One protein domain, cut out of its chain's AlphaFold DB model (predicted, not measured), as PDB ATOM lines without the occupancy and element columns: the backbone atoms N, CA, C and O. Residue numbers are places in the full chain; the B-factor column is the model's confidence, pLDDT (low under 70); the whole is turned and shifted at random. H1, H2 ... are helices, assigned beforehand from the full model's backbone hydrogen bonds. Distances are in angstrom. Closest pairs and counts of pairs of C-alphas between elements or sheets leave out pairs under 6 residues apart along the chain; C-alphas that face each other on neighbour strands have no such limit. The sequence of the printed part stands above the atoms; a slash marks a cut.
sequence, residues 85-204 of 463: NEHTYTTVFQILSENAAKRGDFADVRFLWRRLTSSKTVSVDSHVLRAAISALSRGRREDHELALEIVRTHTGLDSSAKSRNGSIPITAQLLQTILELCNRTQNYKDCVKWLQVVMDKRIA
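Overview. This is residues 85 to 204 of the 463 residues of an uncharacterized protein of Steccherinum ochraceum (UniProt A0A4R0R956). Look for helices H1, H3 and H5 side by side in a row, running the same way, with H2 set over H1 and H3 and H4 over H3 and H5, both running against the row. H6 packs on H5 at one end of this up-and-down bundle, and its residues 199 to 204 stick out. The printed part has 120 residues with six named helices, H1 to H6 in chain order, and no named strand: the class is all helix. It is compact, with a radius of gyration of the C-alphas of 14.1 A and spans of 42 by 34 by 21 A.

Along the chain. Find C-alpha 86 at (46.410, -32.075, -45.317); from there H1, residues 86 to 103, runs 25.2 A. Next come H2, 107 to 118, H3, 126 to 136, H4, 141 to 155, 21.0 A, and H5, 172 to 185, 19.8 A. H6, 188 to 204, runs 25.6 A to C-alpha 204 at (39.689, -8.384, -28.287).

Arrangement. H1 touches H3, the hub, at a shallow tilt of 14 degrees; their closest C-alphas, Ser 97 and Ala 135, are 4.4 A apart. H1 touches H2 with residues 89 to 97 alone, as a hairpin; C-alphas 96 and 109 are closest, at 6.3 A. H3 touches H5, with C-alphas 130 and 174 closest at 5.5 A. H5 and H6 form a hairpin, with C-alphas 179 and 191 closest at 5.2 A. H1 and H6 are apart. Every O i to N i+4 pair is within hydrogen-bond range in H1 to H5, and 11 of 13 in H6.

Size, cuts and confidence. C-alphas 103 and 204, the farthest apart, are separated by 45.4 A. The printed part has no cut. The link from H4 to H5, residues 156 to 171, is long. Confidence is under 70 at residues 159 to 164 and 202 to 204.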
ATOM      1  N   ASN A  85      48.781 -34.553 -48.902       95.19
ATOM      2  CA  ASN A  85      48.478 -33.223 -48.372       95.19
ATOM      3  C   ASN A  85      47.619 -33.318 -47.097       95.19
ATOM      4  O   ASN A  85      47.279 -34.415 -46.639       95.19
ATOM      5  N   GLU A  86      47.241 -32.180 -46.520       95.50
ATOM      6  CA  GLU A  86      46.410 -32.075 -45.317       95.50
ATOM      7  C   GLU A  86      45.098 -32.876 -45.428       95.50
ATOM      8  O   GLU A  86      44.696 -33.578 -44.495       95.50
ATOM      9  N   HIS A  87      44.462 -32.892 -46.601       95.75
ATOM     10  CA  HIS A  87      43.256 -33.689 -46.835       95.75
ATOM     11  C   HIS A  87      43.524 -35.199 -46.846       95.75
ATOM     12  O   HIS A  87      42.704 -35.978 -46.339       95.75
ATOM     13  N   THR A  88      44.660 -35.628 -47.398       97.50
ATOM     14  CA  THR A  88      45.088 -37.032 -47.358       97.50
ATOM     15  C   THR A  88      45.367 -37.469 -45.927       97.50
ATOM     16  O   THR A  88      44.790 -38.460 -45.483       97.50
ATOM     17  N   TYR A  89      46.141 -36.699 -45.156       98.06
ATOM     18  CA  TYR A  89      46.382 -36.999 -43.739       98.06
ATOM     19  C   TYR A  89      45.083 -37.034 -42.930       98.06
ATOM     20  O   TYR A  89      44.860 -37.979 -42.176       98.06
ATOM     21  N   THR A  90      44.182 -36.066 -43.131       98.00
ATOM     22  CA  THR A  90      42.850 -36.052 -42.500       98.00
ATOM     23  C   THR A  90      42.077 -37.338 -42.797       98.00
ATOM     24  O   THR A  90      41.504 -37.943 -41.889       98.00
ATOM     25  N   THR A  91      42.081 -37.780 -44.058       97.94
ATOM     26  CA  THR A  91      41.402 -39.011 -44.492       97.94
ATOM     27  C   THR A  91      41.999 -40.242 -43.814       97.94
ATOM     28  O   THR A  91      41.257 -41.066 -43.280       97.94
ATOM     29  N   VAL A  92      43.328 -40.356 -43.778       98.31
ATOM     30  CA  VAL A  92      44.003 -41.500 -43.151       98.31
ATOM     31  C   VAL A  92      43.786 -41.503 -41.633       98.31
ATOM     32  O   VAL A  92      43.492 -42.557 -41.081       98.31
ATOM     33  N   PHE A  93      43.810 -40.352 -40.948       98.50
ATOM     34  CA  PHE A  93      43.464 -40.279 -39.519       98.50
ATOM     35  C   PHE A  93      42.047 -40.782 -39.228       98.50
ATOM     36  O   PHE A  93      41.845 -41.511 -38.257       98.50
ATOM     37  N   GLN A  94      41.066 -40.414 -40.058       97.69
ATOM     38  CA  GLN A  94      39.683 -40.881 -39.909       97.69
ATOM     39  C   GLN A  94      39.585 -42.399 -40.080       97.69
ATOM     40  O   GLN A  94      39.017 -43.074 -39.223       97.69
ATOM     41  N   ILE A  95      40.207 -42.938 -41.132       97.81
ATOM     42  CA  ILE A  95      40.245 -44.381 -41.394       97.81
ATOM     43  C   ILE A  95      40.916 -45.134 -40.237       97.81
ATOM     44  O   ILE A  95      40.374 -46.120 -39.731       97.81
ATOM     45  N   LEU A  96      42.087 -44.666 -39.794       97.19
ATOM     46  CA  LEU A  96      42.829 -45.298 -38.708       97.19
ATOM     47  C   LEU A  96      42.085 -45.202 -37.379       97.19
ATOM     48  O   LEU A  96      42.118 -46.162 -36.628       97.19
ATOM     49  N   SER A  97      41.368 -44.110 -37.099       96.25
ATOM     50  CA  SER A  97      40.524 -43.980 -35.901       96.25
ATOM     51  C   SER A  97      39.469 -45.085 -35.812       96.25
ATOM     52  O   SER A  97      39.254 -45.668 -34.747       96.25
ATOM     53  N   GLU A  98      38.807 -45.392 -36.928       95.00
ATOM     54  CA  GLU A  98      37.788 -46.442 -36.991       95.00
ATOM     55  C   GLU A  98      38.399 -47.839 -36.868       95.00
ATOM     56  O   GLU A  98      37.884 -48.676 -36.126       95.00
ATOM     57  N   ASN A  99      39.511 -48.093 -37.560       94.50
ATOM     58  CA  ASN A  99      40.211 -49.375 -37.492       94.50
ATOM     59  C   ASN A  99      40.827 -49.624 -36.105       94.50
ATOM     60  O   ASN A  99      40.658 -50.697 -35.527       94.50
ATOM     61  N   ALA A 100      41.485 -48.614 -35.535       92.75
ATOM     62  CA  ALA A 100      42.084 -48.655 -34.207       92.75
ATOM     63  C   ALA A 100      41.038 -48.921 -33.124       92.75
ATOM     64  O   ALA A 100      41.270 -49.738 -32.238       92.75
ATOM     65  N   ALA A 101      39.852 -48.313 -33.226       92.31
ATOM     66  CA  ALA A 101      38.747 -48.592 -32.310       92.31
ATOM     67  C   ALA A 101      38.268 -50.055 -32.386       92.31
ATOM     68  O   ALA A 101      37.902 -50.621 -31.359       92.31
ATOM     69  N   LYS A 102      38.305 -50.684 -33.571       92.50
ATOM     70  CA  LYS A 102      37.976 -52.114 -33.744       92.50
ATOM     71  C   LYS A 102      39.065 -53.037 -33.191       92.50
ATOM     72  O   LYS A 102      38.744 -54.073 -32.622       92.50
ATOM     73  N   ARG A 103      40.341 -52.677 -33.371       92.56
ATOM     74  CA  ARG A 103      41.502 -53.496 -32.963       92.56
ATOM     75  C   ARG A 103      41.948 -53.264 -31.513       92.56
ATOM     76  O   ARG A 103      42.606 -54.122 -30.938       92.56
ATOM     77  N   GLY A 104      41.620 -52.116 -30.924       90.88
ATOM     78  CA  GLY A 104      42.116 -51.693 -29.611       90.88
ATOM     79  C   GLY A 104      43.582 -51.225 -29.601       90.88
ATOM     80  O   GLY A 104      44.203 -51.208 -28.529       90.88
ATOM     81  N   ASP A 105      44.135 -50.855 -30.763       93.81
ATOM     82  CA  ASP A 105      45.510 -50.367 -30.930       93.81
ATOM     83  C   ASP A 105      45.565 -49.106 -31.805       93.81
ATOM     84  O   ASP A 105      45.032 -49.074 -32.910       93.81
ATOM     85  N   PHE A 106      46.233 -48.074 -31.291       96.12
ATOM     86  CA  PHE A 106      46.353 -46.735 -31.873       96.12
ATOM     87  C   PHE A 106      47.801 -46.398 -32.285       96.12
ATOM     88  O   PHE A 106      48.115 -45.237 -32.557       96.12
ATOM     89  N   ALA A 107      48.699 -47.391 -32.349       97.12
ATOM     90  CA  ALA A 107      50.094 -47.199 -32.755       97.12
ATOM     91  C   ALA A 107      50.238 -46.508 -34.121       97.12
ATOM     92  O   ALA A 107      51.019 -45.558 -34.240       97.12
ATOM     93  N   ASP A 108      49.430 -46.903 -35.107       96.62
ATOM     94  CA  ASP A 108      49.449 -46.312 -36.450       96.62
ATOM     95  C   ASP A 108      49.039 -44.834 -36.444       96.62
ATOM     96  O   ASP A 108      49.607 -44.026 -37.176       96.62
ATOM     97  N   VAL A 109      48.097 -44.447 -35.574       97.94
ATOM     98  CA  VAL A 109      47.667 -43.049 -35.409       97.94
ATOM     99  C   VAL A 109      48.816 -42.207 -34.850       97.94
ATOM    100  O   VAL A 109      49.109 -41.129 -35.374       97.94
ATOM    101  N   ARG A 110      49.514 -42.708 -33.820       98.06
ATOM    102  CA  ARG A 110      50.690 -42.033 -33.243       98.06
ATOM    103  C   ARG A 110      51.824 -41.920 -34.262       98.06
ATOM    104  O   ARG A 110      52.461 -40.872 -34.358       98.06
ATOM    105  N   PHE A 111      52.075 -42.980 -35.027       97.44
ATOM    106  CA  PHE A 111      53.079 -42.981 -36.090       97.44
ATOM    107  C   PHE A 111      52.745 -41.961 -37.186       97.44
ATOM    108  O   PHE A 111      53.608 -41.166 -37.562       97.44
ATOM    109  N   LEU A 112      51.488 -41.923 -37.638       97.94
ATOM    110  CA  LEU A 112      51.023 -40.969 -38.642       97.94
ATOM    111  C   LEU A 112      51.213 -39.521 -38.178       97.94
ATOM    112  O   LEU A 112      51.688 -38.693 -38.956       97.94
ATOM    113  N   TRP A 113      50.911 -39.227 -36.908       98.25
ATOM    114  CA  TRP A 113      51.148 -37.904 -36.328       98.25
ATOM    115  C   TRP A 113      52.630 -37.516 -36.341       98.25
ATOM    116  O   TRP A 113      52.966 -36.435 -36.816       98.25
ATOM    117  N   ARG A 114      53.533 -38.405 -35.905       98.06
ATOM    118  CA  ARG A 114      54.987 -38.139 -35.934       98.06
ATOM    119  C   ARG A 114      55.511 -37.916 -37.351       98.06
ATOM    120  O   ARG A 114      56.364 -37.056 -37.564       98.06
ATOM    121  N   ARG A 115      55.010 -38.684 -38.323       96.62
ATOM    122  CA  ARG A 115      55.371 -38.515 -39.737       96.62
ATOM    123  C   ARG A 115      54.917 -37.156 -40.262       96.62
ATOM    124  O   ARG A 115      55.705 -36.478 -40.914       96.62
ATOM    125  N   LEU A 116      53.682 -36.759 -39.956       97.00
ATOM    126  CA  LEU A 116      53.135 -35.462 -40.342       97.00
ATOM    127  C   LEU A 116      53.968 -34.312 -39.768       97.00
ATOM    128  O   LEU A 116      54.388 -33.444 -40.523       97.00
ATOM    129  N   THR A 117      54.248 -34.318 -38.463       96.62
ATOM    130  CA  THR A 117      54.996 -33.227 -37.810       96.62
ATOM    131  C   THR A 117      56.470 -33.179 -38.207       96.62
ATOM    132  O   THR A 117      57.096 -32.129 -38.095       96.62
ATOM    133  N   SER A 118      57.023 -34.288 -38.705       96.44
ATOM    134  CA  SER A 118      58.369 -34.332 -39.295       96.44
ATOM    135  C   SER A 118      58.402 -33.840 -40.747       96.44
ATOM    136  O   SER A 118      59.479 -33.567 -41.280       96.44
ATOM    137  N   SER A 119      57.244 -33.747 -41.409       94.56
ATOM    138  CA  SER A 119      57.155 -33.288 -42.791       94.56
ATOM    139  C   SER A 119      57.342 -31.777 -42.880       94.56
ATOM    140  O   SER A 119      56.710 -31.013 -42.159       94.56
ATOM    141  N   LYS A 120      58.180 -31.332 -43.821       94.12
ATOM    142  CA  LYS A 120      58.339 -29.906 -44.157       94.12
ATOM    143  C   LYS A 120      57.365 -29.436 -45.238       94.12
ATOM    144  O   LYS A 120      57.267 -28.239 -45.480       94.12
ATOM    145  N   THR A 121      56.701 -30.368 -45.924       91.69
ATOM    146  CA  THR A 121      55.873 -30.076 -47.104       91.69
ATOM    147  C   THR A 121      54.393 -29.931 -46.780       91.69
ATOM    148  O   THR A 121      53.666 -29.330 -47.564       91.69
ATOM    149  N   VAL A 122      53.942 -30.459 -45.638       94.56
ATOM    150  CA  VAL A 122      52.526 -30.480 -45.254       94.56
ATOM    151  C   VAL A 122      52.325 -29.592 -44.038       94.56
ATOM    152  O   VAL A 122      52.922 -29.829 -42.989       94.56
ATOM    153  N   SER A 123      51.477 -28.575 -44.170       94.50
ATOM    154  CA  SER A 123      51.059 -27.754 -43.039       94.50
ATOM    155  C   SER A 123      49.995 -28.482 -42.215       94.50
ATOM    156  O   SER A 123      49.137 -29.194 -42.737       94.50
ATOM    157  N   VAL A 124      50.052 -28.314 -40.894       96.38
ATOM    158  CA  VAL A 124      48.996 -28.801 -40.001       96.38
ATOM    159  C   VAL A 124      47.898 -27.744 -39.959       96.38
ATOM    160  O   VAL A 124      48.124 -26.642 -39.462       96.38
ATOM    161  N   ASP A 125      46.719 -28.077 -40.476       95.75
ATOM    162  CA  ASP A 125      45.535 -27.219 -40.444       95.75
ATOM    163  C   ASP A 125      44.528 -27.665 -39.362       95.75
ATOM    164  O   ASP A 125      44.734 -28.641 -38.629       95.75
ATOM    165  N   SER A 126      43.407 -26.946 -39.249       95.69
ATOM    166  CA  SER A 126      42.370 -27.266 -38.259       95.69
ATOM    167  C   SER A 126      41.680 -28.617 -38.508       95.69
ATOM    168  O   SER A 126      41.253 -29.269 -37.551       95.69
ATOM    169  N   HIS A 127      41.592 -29.079 -39.762       96.62
ATOM    170  CA  HIS A 127      40.942 -30.341 -40.120       96.62
ATOM    171  C   HIS A 127      41.793 -31.549 -39.733       96.62
ATOM    172  O   HIS A 127      41.272 -32.491 -39.121       96.62
ATOM    173  N   VAL A 128      43.091 -31.493 -40.027       97.81
ATOM    174  CA  VAL A 128      44.068 -32.511 -39.643       97.81
ATOM    175  C   VAL A 128      44.163 -32.595 -38.128       97.81
ATOM    176  O   VAL A 128      44.064 -33.691 -37.572       97.81
ATOM    177  N   LEU A 129      44.272 -31.447 -37.451       97.94
ATOM    178  CA  LEU A 129      44.337 -31.390 -35.992       97.94
ATOM    179  C   LEU A 129      43.094 -32.029 -35.359       97.94
ATOM    180  O   LEU A 129      43.207 -32.878 -34.473       97.94
ATOM    181  N   ARG A 130      41.900 -31.691 -35.867       97.88
ATOM    182  CA  ARG A 130      40.632 -32.281 -35.422       97.88
ATOM    183  C   ARG A 130      40.609 -33.799 -35.609       97.88
ATOM    184  O   ARG A 130      40.202 -34.519 -34.699       97.88
ATOM    185  N   ALA A 131      41.026 -34.293 -36.776       98.19
ATOM    186  CA  ALA A 131      41.034 -35.725 -37.071       98.19
ATOM    187  C   ALA A 131      42.021 -36.490 -36.177       98.19
ATOM    188  O   ALA A 131      41.653 -37.527 -35.624       98.19
ATOM    189  N   ALA A 132      43.224 -35.948 -35.969       98.44
ATOM    190  CA  ALA A 132      44.233 -36.525 -35.087       98.44
ATOM    191  C   ALA A 132      43.753 -36.583 -33.626       98.44
ATOM    192  O   ALA A 132      43.789 -37.650 -33.012       98.44
ATOM    193  N   ILE A 133      43.227 -35.474 -33.089       98.38
ATOM    194  CA  ILE A 133      42.691 -35.425 -31.718       98.38
ATOM    195  C   ILE A 133      41.522 -36.401 -31.562       98.38
ATOM    196  O   ILE A 133      41.472 -37.156 -30.593       98.38
ATOM    197  N   SER A 134      40.589 -36.426 -32.517       97.75
ATOM    198  CA  SER A 134      39.439 -37.332 -32.469       97.75
ATOM    199  C   SER A 134      39.876 -38.801 -32.463       97.75
ATOM    200  O   SER A 134      39.354 -39.585 -31.667       97.75
ATOM    201  N   ALA A 135      40.876 -39.165 -33.271       97.38
ATOM    202  CA  ALA A 135      41.450 -40.506 -33.285       97.38
ATOM    203  C   ALA A 135      42.092 -40.871 -31.938       97.38
ATOM    204  O   ALA A 135      41.695 -41.848 -31.306       97.38
ATOM    205  N   LEU A 136      43.021 -40.045 -31.456       98.00
ATOM    206  CA  LEU A 136      43.753 -40.286 -30.209       98.00
ATOM    207  C   LEU A 136      42.844 -40.267 -28.972       98.00
ATOM    208  O   LEU A 136      43.054 -41.027 -28.032       98.00
ATOM    209  N   SER A 137      41.773 -39.470 -28.988       97.12
ATOM    210  CA  SER A 137      40.788 -39.415 -27.902       97.12
ATOM    211  C   SER A 137      40.033 -40.733 -27.685       97.12
ATOM    212  O   SER A 137      39.293 -40.853 -26.715       97.12
ATOM    213  N   ARG A 138      40.113 -41.703 -28.601       95.94
ATOM    214  CA  ARG A 138      39.498 -43.034 -28.443       95.94
ATOM    215  C   ARG A 138      40.484 -44.081 -27.912       95.94
ATOM    216  O   ARG A 138      40.076 -45.217 -27.687       95.94
ATOM    217  N   GLY A 139      41.753 -43.705 -27.759       95.75
ATOM    218  CA  GLY A 139      42.839 -44.593 -27.386       95.75
ATOM    219  C   GLY A 139      43.000 -44.805 -25.886       95.75
ATOM    220  O   GLY A 139      42.059 -44.710 -25.093       95.75
ATOM    221  N   ARG A 140      44.225 -45.161 -25.498       95.94
ATOM    222  CA  ARG A 140      44.619 -45.357 -24.098       95.94
ATOM    223  C   ARG A 140      45.086 -44.034 -23.495       95.94
ATOM    224  O   ARG A 140      45.116 -42.993 -24.143       95.94
ATOM    225  N   ARG A 141      45.496 -44.078 -22.228       96.50
ATOM    226  CA  ARG A 141      46.010 -42.904 -21.514       96.50
ATOM    227  C   ARG A 141      47.162 -42.203 -22.251       96.50
ATOM    228  O   ARG A 141      47.147 -40.985 -22.325       96.50
ATOM    229  N   GLU A 142      48.096 -42.951 -22.832       97.25
ATOM    230  CA  GLU A 142      49.214 -42.386 -23.608       97.25
ATOM    231  C   GLU A 142      48.728 -41.611 -24.847       97.25
ATOM    232  O   GLU A 142      49.249 -40.546 -25.167       97.25
ATOM    233  N   ASP A 143      47.678 -42.104 -25.515       98.06
ATOM    234  CA  ASP A 143      47.060 -41.424 -26.659       98.06
ATOM    235  C   ASP A 143      46.359 -40.137 -26.228       98.06
ATOM    236  O   ASP A 143      46.456 -39.110 -26.897       98.06
ATOM    237  N   HIS A 144      45.681 -40.178 -25.081       97.94
ATOM    238  CA  HIS A 144      45.045 -39.010 -24.485       97.94
ATOM    239  C   HIS A 144      46.062 -37.926 -24.114       97.94
ATOM    240  O   HIS A 144      45.811 -36.746 -24.355       97.94
ATOM    241  N   GLU A 145      47.199 -38.317 -23.538       97.69
ATOM    242  CA  GLU A 145      48.285 -37.403 -23.179       97.69
ATOM    243  C   GLU A 145      48.878 -36.743 -24.431       97.69
ATOM    244  O   GLU A 145      48.980 -35.514 -24.468       97.69
ATOM    245  N   LEU A 146      49.132 -37.520 -25.492       98.06
ATOM    246  CA  LEU A 146      49.560 -36.981 -26.786       98.06
ATOM    247  C   LEU A 146      48.508 -36.034 -27.385       98.06
ATOM    248  O   LEU A 146      48.848 -34.956 -27.863       98.06
ATOM    249  N   ALA A 147      47.220 -36.384 -27.338       98.19
ATOM    250  CA  ALA A 147      46.155 -35.517 -27.842       98.19
ATOM    251  C   ALA A 147      46.119 -34.162 -27.116       98.19
ATOM    252  O   ALA A 147      45.956 -33.123 -27.754       98.19
ATOM    253  N   LEU A 148      46.304 -34.151 -25.793       97.44
ATOM    254  CA  LEU A 148      46.362 -32.915 -25.006       97.44
ATOM    255  C   LEU A 148      47.615 -32.094 -25.331       97.44
ATOM    256  O   LEU A 148      47.528 -30.872 -25.437       97.44
ATOM    257  N   GLU A 149      48.767 -32.738 -25.522       96.44
ATOM    258  CA  GLU A 149      50.000 -32.075 -25.965       96.44
ATOM    259  C   GLU A 149      49.819 -31.388 -27.324       96.44
ATOM    260  O   GLU A 149      50.186 -30.220 -27.485       96.44
ATOM    261  N   ILE A 150      49.186 -32.077 -28.276       96.44
ATOM    262  CA  ILE A 150      48.846 -31.540 -29.598       96.44
ATOM    263  C   ILE A 150      48.000 -30.268 -29.460       96.44
ATOM    264  O   ILE A 150      48.314 -29.244 -30.073       96.44
ATOM    265  N   VAL A 151      46.959 -30.300 -28.617       96.00
ATOM    266  CA  VAL A 151      46.112 -29.126 -28.356       96.00
ATOM    267  C   VAL A 151      46.940 -27.968 -27.811       96.00
ATOM    268  O   VAL A 151      46.890 -26.870 -28.372       96.00
ATOM    269  N   ARG A 152      47.725 -28.199 -26.753       93.19
ATOM    270  CA  ARG A 152      48.542 -27.157 -26.108       93.19
ATOM    271  C   ARG A 152      49.524 -26.517 -27.088       93.19
ATOM    272  O   ARG A 152      49.650 -25.295 -27.108       93.19
ATOM    273  N   THR A 153      50.162 -27.334 -27.920       92.81
ATOM    274  CA  THR A 153      51.213 -26.909 -28.853       92.81
ATOM    275  C   THR A 153      50.671 -26.063 -30.001       92.81
ATOM    276  O   THR A 153      51.279 -25.057 -30.360       92.81
ATOM    277  N   HIS A 154      49.523 -26.439 -30.571       94.19
ATOM    278  CA  HIS A 154      49.046 -25.827 -31.815       94.19
ATOM    279  C   HIS A 154      47.975 -24.745 -31.637       94.19
ATOM    280  O   HIS A 154      47.836 -23.891 -32.513       94.19
ATOM    281  N   THR A 155      47.224 -24.747 -30.531       92.88
ATOM    282  CA  THR A 155      46.056 -23.852 -30.364       92.88
ATOM    283  C   THR A 155      46.313 -22.634 -29.475       92.88
ATOM    284  O   THR A 155      45.561 -21.664 -29.527       92.88
ATOM    285  N   GLY A 156      47.358 -22.654 -28.637       89.31
ATOM    286  CA  GLY A 156      47.621 -21.567 -27.682       89.31
ATOM    287  C   GLY A 156      46.513 -21.397 -26.628       89.31
ATOM    288  O   GLY A 156      46.238 -20.282 -26.175       89.31
ATOM    289  N   LEU A 157      45.818 -22.486 -26.274       90.31
ATOM    290  CA  LEU A 157      44.793 -22.502 -25.220       90.31
ATOM    291  C   LEU A 157      45.378 -22.553 -23.801       90.31
ATOM    292  O   LEU A 157      44.723 -22.136 -22.849       90.31
ATOM    293  N   ASP A 158      46.605 -23.054 -23.645       86.19
ATOM    294  CA  ASP A 158      47.227 -23.246 -22.326       86.19
ATOM    295  C   ASP A 158      48.180 -22.116 -21.916       86.19
ATOM    296  O   ASP A 158      48.619 -22.037 -20.769       86.19
ATOM    297  N   SER A 159      48.482 -21.204 -22.838       69.94
ATOM    298  CA  SER A 159      49.379 -20.079 -22.599       69.94
ATOM    299  C   SER A 159      48.771 -19.116 -21.583       69.94
ATOM    300  O   SER A 159      47.874 -18.332 -21.894       69.94
ATOM    301  N   SER A 160      49.302 -19.157 -20.360       60.06
ATOM    302  CA  SER A 160      49.117 -18.136 -19.334       60.06
ATOM    303  C   SER A 160      49.663 -16.797 -19.850       60.06
ATOM    304  O   SER A 160      50.839 -16.487 -19.687       60.06
ATOM    305  N   ALA A 161      48.814 -16.046 -20.549       51.31
ATOM    306  CA  ALA A 161      48.886 -14.617 -20.865       51.31
ATOM    307  C   ALA A 161      50.153 -14.017 -21.528       51.31
ATOM    308  O   ALA A 161      50.114 -12.836 -21.859       51.31
ATOM    309  N   LYS A 162      51.265 -14.737 -21.749       54.25
ATOM    310  CA  LYS A 162      52.530 -14.097 -22.188       54.25
ATOM    311  C   LYS A 162      53.281 -14.732 -23.363       54.25
ATOM    312  O   LYS A 162      54.323 -14.202 -23.732       54.25
ATOM    313  N   SER A 163      52.821 -15.823 -23.980       46.97
ATOM    314  CA  SER A 163      53.581 -16.415 -25.096       46.97
ATOM    315  C   SER A 163      52.751 -17.282 -26.039       46.97
ATOM    316  O   SER A 163      52.089 -18.217 -25.600       46.97
ATOM    317  N   ARG A 164      52.918 -16.964 -27.332       57.38
ATOM    318  CA  ARG A 164      52.537 -17.666 -28.568       57.38
ATOM    319  C   ARG A 164      51.038 -17.762 -28.847       57.38
ATOM    320  O   ARG A 164      50.346 -18.668 -28.396       57.38
ATOM    321  N   ASN A 165      50.582 -16.852 -29.712       70.19
ATOM    322  CA  ASN A 165      49.445 -17.104 -30.595       70.19
ATOM    323  C   ASN A 165      49.617 -18.518 -31.171       70.19
ATOM    324  O   ASN A 165      50.673 -18.821 -31.731       70.19
ATOM    325  N   GLY A 166      48.632 -19.393 -30.952       80.56
ATOM    326  CA  GLY A 166      48.654 -20.735 -31.525       80.56
ATOM    327  C   GLY A 166      48.859 -20.654 -33.035       80.56
ATOM    328  O   GLY A 166      48.391 -19.713 -33.673       80.56
ATOM    329  N   SER A 167      49.570 -21.624 -33.610       89.50
ATOM    330  CA  SER A 167      49.811 -21.650 -35.055       89.50
ATOM    331  C   SER A 167      48.531 -21.896 -35.857       89.50
ATOM    332  O   SER A 167      48.505 -21.622 -37.052       89.50
ATOM    333  N   ILE A 168      47.492 -22.452 -35.222       91.50
ATOM    334  CA  ILE A 168      46.242 -22.846 -35.873       91.50
ATOM    335  C   ILE A 168      45.070 -22.078 -35.244       91.50
ATOM    336  O   ILE A 168      44.892 -22.146 -34.023       91.50
ATOM    337  N   PRO A 169      44.245 -21.380 -36.050       91.12
ATOM    338  CA  PRO A 169      43.052 -20.710 -35.552       91.12
ATOM    339  C   PRO A 169      42.034 -21.728 -35.024       91.12
ATOM    340  O   PRO A 169      41.819 -22.798 -35.602       91.12
ATOM    341  N   ILE A 170      41.385 -21.388 -33.911       92.38
ATOM    342  CA  ILE A 170      40.398 -22.255 -33.267       92.38
ATOM    343  C   ILE A 170      39.045 -22.049 -33.945       92.38
ATOM    344  O   ILE A 170      38.398 -21.027 -33.751       92.38
ATOM    345  N   THR A 171      38.605 -23.041 -34.716       93.00
ATOM    346  CA  THR A 171      37.242 -23.106 -35.264       93.00
ATOM    347  C   THR A 171      36.277 -23.734 -34.253       93.00
ATOM    348  O   THR A 171      36.706 -24.466 -33.357       93.00
ATOM    349  N   ALA A 172      34.965 -23.523 -34.408       92.81
ATOM    350  CA  ALA A 172      33.950 -24.111 -33.523       92.81
ATOM    351  C   ALA A 172      34.030 -25.650 -33.474       92.81
ATOM    352  O   ALA A 172      33.920 -26.262 -32.411       92.81
ATOM    353  N   GLN A 173      34.303 -26.294 -34.615       95.12
ATOM    354  CA  GLN A 173      34.416 -27.752 -34.709       95.12
ATOM    355  C   GLN A 173      35.711 -28.281 -34.083       95.12
ATOM    356  O   GLN A 173      35.724 -29.387 -33.529       95.12
ATOM    357  N   LEU A 174      36.806 -27.522 -34.186       96.19
ATOM    358  CA  LEU A 174      38.046 -27.863 -33.502       96.19
ATOM    359  C   LEU A 174      37.867 -27.714 -31.986       96.19
ATOM    360  O   LEU A 174      38.175 -28.658 -31.260       96.19
ATOM    361  N   LEU A 175      37.288 -26.599 -31.519       96.69
ATOM    362  CA  LEU A 175      36.972 -26.401 -30.103       96.69
ATOM    363  C   LEU A 175      36.081 -27.524 -29.570       96.69
ATOM    364  O   LEU A 175      36.392 -28.098 -28.533       96.69
ATOM    365  N   GLN A 176      35.036 -27.908 -30.308       97.06
ATOM    366  CA  GLN A 176      34.158 -29.012 -29.921       97.06
ATOM    367  C   GLN A 176      34.947 -30.293 -29.635       97.06
ATOM    368  O   GLN A 176      34.778 -30.920 -28.592       97.06
ATOM    369  N   THR A 177      35.852 -30.648 -30.545       97.62
ATOM    370  CA  THR A 177      36.671 -31.862 -30.437       97.62
ATOM    371  C   THR A 177      37.633 -31.790 -29.249       97.62
ATOM    372  O   THR A 177      37.864 -32.791 -28.569       97.62
ATOM    373  N   ILE A 178      38.164 -30.600 -28.962       97.94
ATOM    374  CA  ILE A 178      39.032 -30.337 -27.809       97.94
ATOM    375  C   ILE A 178      38.260 -30.489 -26.492       97.94
ATOM    376  O   ILE A 178      38.720 -31.177 -25.582       97.94
ATOM    377  N   LEU A 179      37.075 -29.886 -26.380       97.75
ATOM    378  CA  LEU A 179      36.262 -29.966 -25.164       97.75
ATOM    379  C   LEU A 179      35.758 -31.400 -24.918       97.75
ATOM    380  O   LEU A 179      35.768 -31.882 -23.783       97.75
ATOM    381  N   GLU A 180      35.403 -32.131 -25.980       97.31
ATOM    382  CA  GLU A 180      35.074 -33.559 -25.903       97.31
ATOM    383  C   GLU A 180      36.257 -34.411 -25.427       97.31
ATOM    384  O   GLU A 180      36.068 -35.297 -24.587       97.31
ATOM    385  N   LEU A 181      37.474 -34.136 -25.917       97.62
ATOM    386  CA  LEU A 181      38.697 -34.766 -25.412       97.62
ATOM    387  C   LEU A 181      38.826 -34.524 -23.905       97.62
ATOM    388  O   LEU A 181      39.023 -35.481 -23.155       97.62
ATOM    389  N   CYS A 182      38.672 -33.284 -23.433       98.06
ATOM    390  CA  CYS A 182      38.770 -32.968 -22.007       98.06
ATOM    391  C   CYS A 182      37.738 -33.734 -21.170       98.06
ATOM    392  O   CYS A 182      38.096 -34.370 -20.175       98.06
ATOM    393  N   ASN A 183      36.471 -33.758 -21.593       96.69
ATOM    394  CA  ASN A 183      35.415 -34.495 -20.893       96.69
ATOM    395  C   ASN A 183      35.666 -36.011 -20.875       96.69
ATOM    396  O   ASN A 183      35.470 -36.680 -19.850       96.69
ATOM    397  N   ARG A 184      36.153 -36.572 -21.985       95.31
ATOM    398  CA  ARG A 184      36.459 -38.003 -22.089       95.31
ATOM    399  C   ARG A 184      37.661 -38.408 -21.240       95.31
ATOM    400  O   ARG A 184      37.624 -39.463 -20.605       95.31
ATOM    401  N   THR A 185      38.676 -37.552 -21.184       95.94
ATOM    402  CA  THR A 185      39.912 -37.751 -20.409       95.94
ATOM    403  C   THR A 185      39.793 -37.305 -18.951       95.94
ATOM    404  O   THR A 185      40.745 -37.444 -18.193       95.94
ATOM    405  N   GLN A 186      38.614 -36.823 -18.540       95.62
ATOM    406  CA  GLN A 186      38.325 -36.308 -17.196       95.62
ATOM    407  C   GLN A 186      39.146 -35.064 -16.803       95.62
ATOM    408  O   GLN A 186      39.224 -34.716 -15.625       95.62
ATOM    409  N   ASN A 187      39.696 -34.340 -17.782       96.75
ATOM    410  CA  ASN A 187      40.361 -33.049 -17.596       96.75
ATOM    411  C   ASN A 187      39.332 -31.906 -17.595       96.75
ATOM    412  O   ASN A 187      39.397 -30.963 -18.379       96.75
ATOM    413  N   TYR A 188      38.338 -32.001 -16.709       97.38
ATOM    414  CA  TYR A 188      37.194 -31.082 -16.674       97.38
ATOM    415  C   TYR A 188      37.597 -29.626 -16.398       97.38
ATOM    416  O   TYR A 188      36.981 -28.704 -16.927       97.38
ATOM    417  N   LYS A 189      38.659 -29.413 -15.610       97.06
ATOM    418  CA  LYS A 189      39.208 -28.075 -15.345       97.06
ATOM    419  C   LYS A 189      39.742 -27.422 -16.618       97.06
ATOM    420  O   LYS A 189      39.424 -26.267 -16.873       97.06
ATOM    421  N   ASP A 190      40.493 -28.175 -17.420       96.38
ATOM    422  CA  ASP A 190      41.021 -27.695 -18.699       96.38
ATOM    423  C   ASP A 190      39.878 -27.426 -19.682       96.38
ATOM    424  O   ASP A 190      39.902 -26.413 -20.370       96.38
ATOM    425  N   CYS A 191      38.824 -28.257 -19.686       97.69
ATOM    426  CA  CYS A 191      37.614 -28.018 -20.482       97.69
ATOM    427  C   CYS A 191      37.006 -26.633 -20.206       97.69
ATOM    428  O   CYS A 191      36.769 -25.861 -21.133       97.69
ATOM    429  N   VAL A 192      36.765 -26.312 -18.931       97.44
ATOM    430  CA  VAL A 192      36.178 -25.025 -18.527       97.44
ATOM    431  C   VAL A 192      37.144 -23.870 -18.795       97.44
ATOM    432  O   VAL A 192      36.742 -22.877 -19.399       97.44
ATOM    433  N   LYS A 193      38.419 -24.016 -18.408       95.81
ATOM    434  CA  LYS A 193      39.467 -23.005 -18.625       95.81
ATOM    435  C   LYS A 193      39.593 -22.653 -20.105       95.81
ATOM    436  O   LYS A 193      39.614 -21.482 -20.460       95.81
ATOM    437  N   TRP A 194      39.685 -23.651 -20.981       95.44
ATOM    438  CA  TRP A 194      39.861 -23.424 -22.414       95.44
ATOM    439  C   TRP A 194      38.617 -22.825 -23.066       95.44
ATOM    440  O   TRP A 194      38.760 -21.959 -23.925       95.44
ATOM    441  N   LEU A 195      37.413 -23.212 -22.632       96.00
ATOM    442  CA  LEU A 195      36.184 -22.555 -23.075       96.00
ATOM    443  C   LEU A 195      36.173 -21.068 -22.680       96.00
ATOM    444  O   LEU A 195      35.908 -20.224 -23.533       96.00
ATOM    445  N   GLN A 196      36.528 -20.744 -21.432       94.19
ATOM    446  CA  GLN A 196      36.634 -19.360 -20.951       94.19
ATOM    447  C   GLN A 196      37.663 -18.556 -21.752       94.19
ATOM    448  O   GLN A 196      37.339 -17.483 -22.242       94.19
ATOM    449  N   VAL A 197      38.856 -19.109 -22.000       91.50
ATOM    450  CA  VAL A 197      39.890 -18.447 -22.818       91.50
ATOM    451  C   VAL A 197      39.369 -18.086 -24.213       91.50
ATOM    452  O   VAL A 197      39.697 -17.018 -24.727       91.50
ATOM    453  N   VAL A 198      38.572 -18.954 -24.844       91.50
ATOM    454  CA  VAL A 198      37.983 -18.656 -26.160       91.50
ATOM    455  C   VAL A 198      36.898 -17.582 -26.060       91.50
ATOM    456  O   VAL A 198      36.849 -16.694 -26.911       91.50
ATOM    457  N   MET A 199      36.073 -17.620 -25.011       90.12
ATOM    458  CA  MET A 199      35.067 -16.587 -24.749       90.12
ATOM    459  C   MET A 199      35.700 -15.210 -24.490       90.12
ATOM    460  O   MET A 199      35.203 -14.215 -25.016       90.12
ATOM    461  N   ASP A 200      36.815 -15.161 -23.758       87.25
ATOM    462  CA  ASP A 200      37.523 -13.928 -23.399       87.25
ATOM    463  C   ASP A 200      38.290 -13.335 -24.590       87.25
ATOM    464  O   ASP A 200      38.207 -12.136 -24.850       87.25
ATOM    465  N   LYS A 201      39.017 -14.162 -25.364       76.06
ATOM    466  CA  LYS A 201      39.801 -13.703 -26.533       76.06
ATOM    467  C   LYS A 201      38.938 -13.018 -27.593       76.06
ATOM    468  O   LYS A 201      39.416 -12.112 -28.271       76.06
ATOM    469  N   ARG A 202      37.671 -13.420 -27.725       57.47
ATOM    470  CA  ARG A 202      36.727 -12.800 -28.662       57.47
ATOM    471  C   ARG A 202      36.440 -11.333 -28.330       57.47
ATOM    472  O   ARG A 202      36.140 -10.568 -29.235       57.47
ATOM    473  N   ILE A 203      36.563 -10.927 -27.066       55.56
ATOM    474  CA  ILE A 203      36.370  -9.524 -26.667       55.56
ATOM    475  C   ILE A 203      37.423  -8.615 -27.338       55.56
ATOM    476  O   ILE A 203      37.190  -7.421 -27.474       55.56
ATOM    477  N   ALA A 204      38.555  -9.165 -27.797       53.91
ATOM    478  CA  ALA A 204      39.689  -8.384 -28.287       53.91
ATOM    479  C   ALA A 204      39.789  -8.213 -29.818       53.91
ATOM    480  O   ALA A 204      40.576  -7.377 -30.254       53.91
TER     481      ALA A 204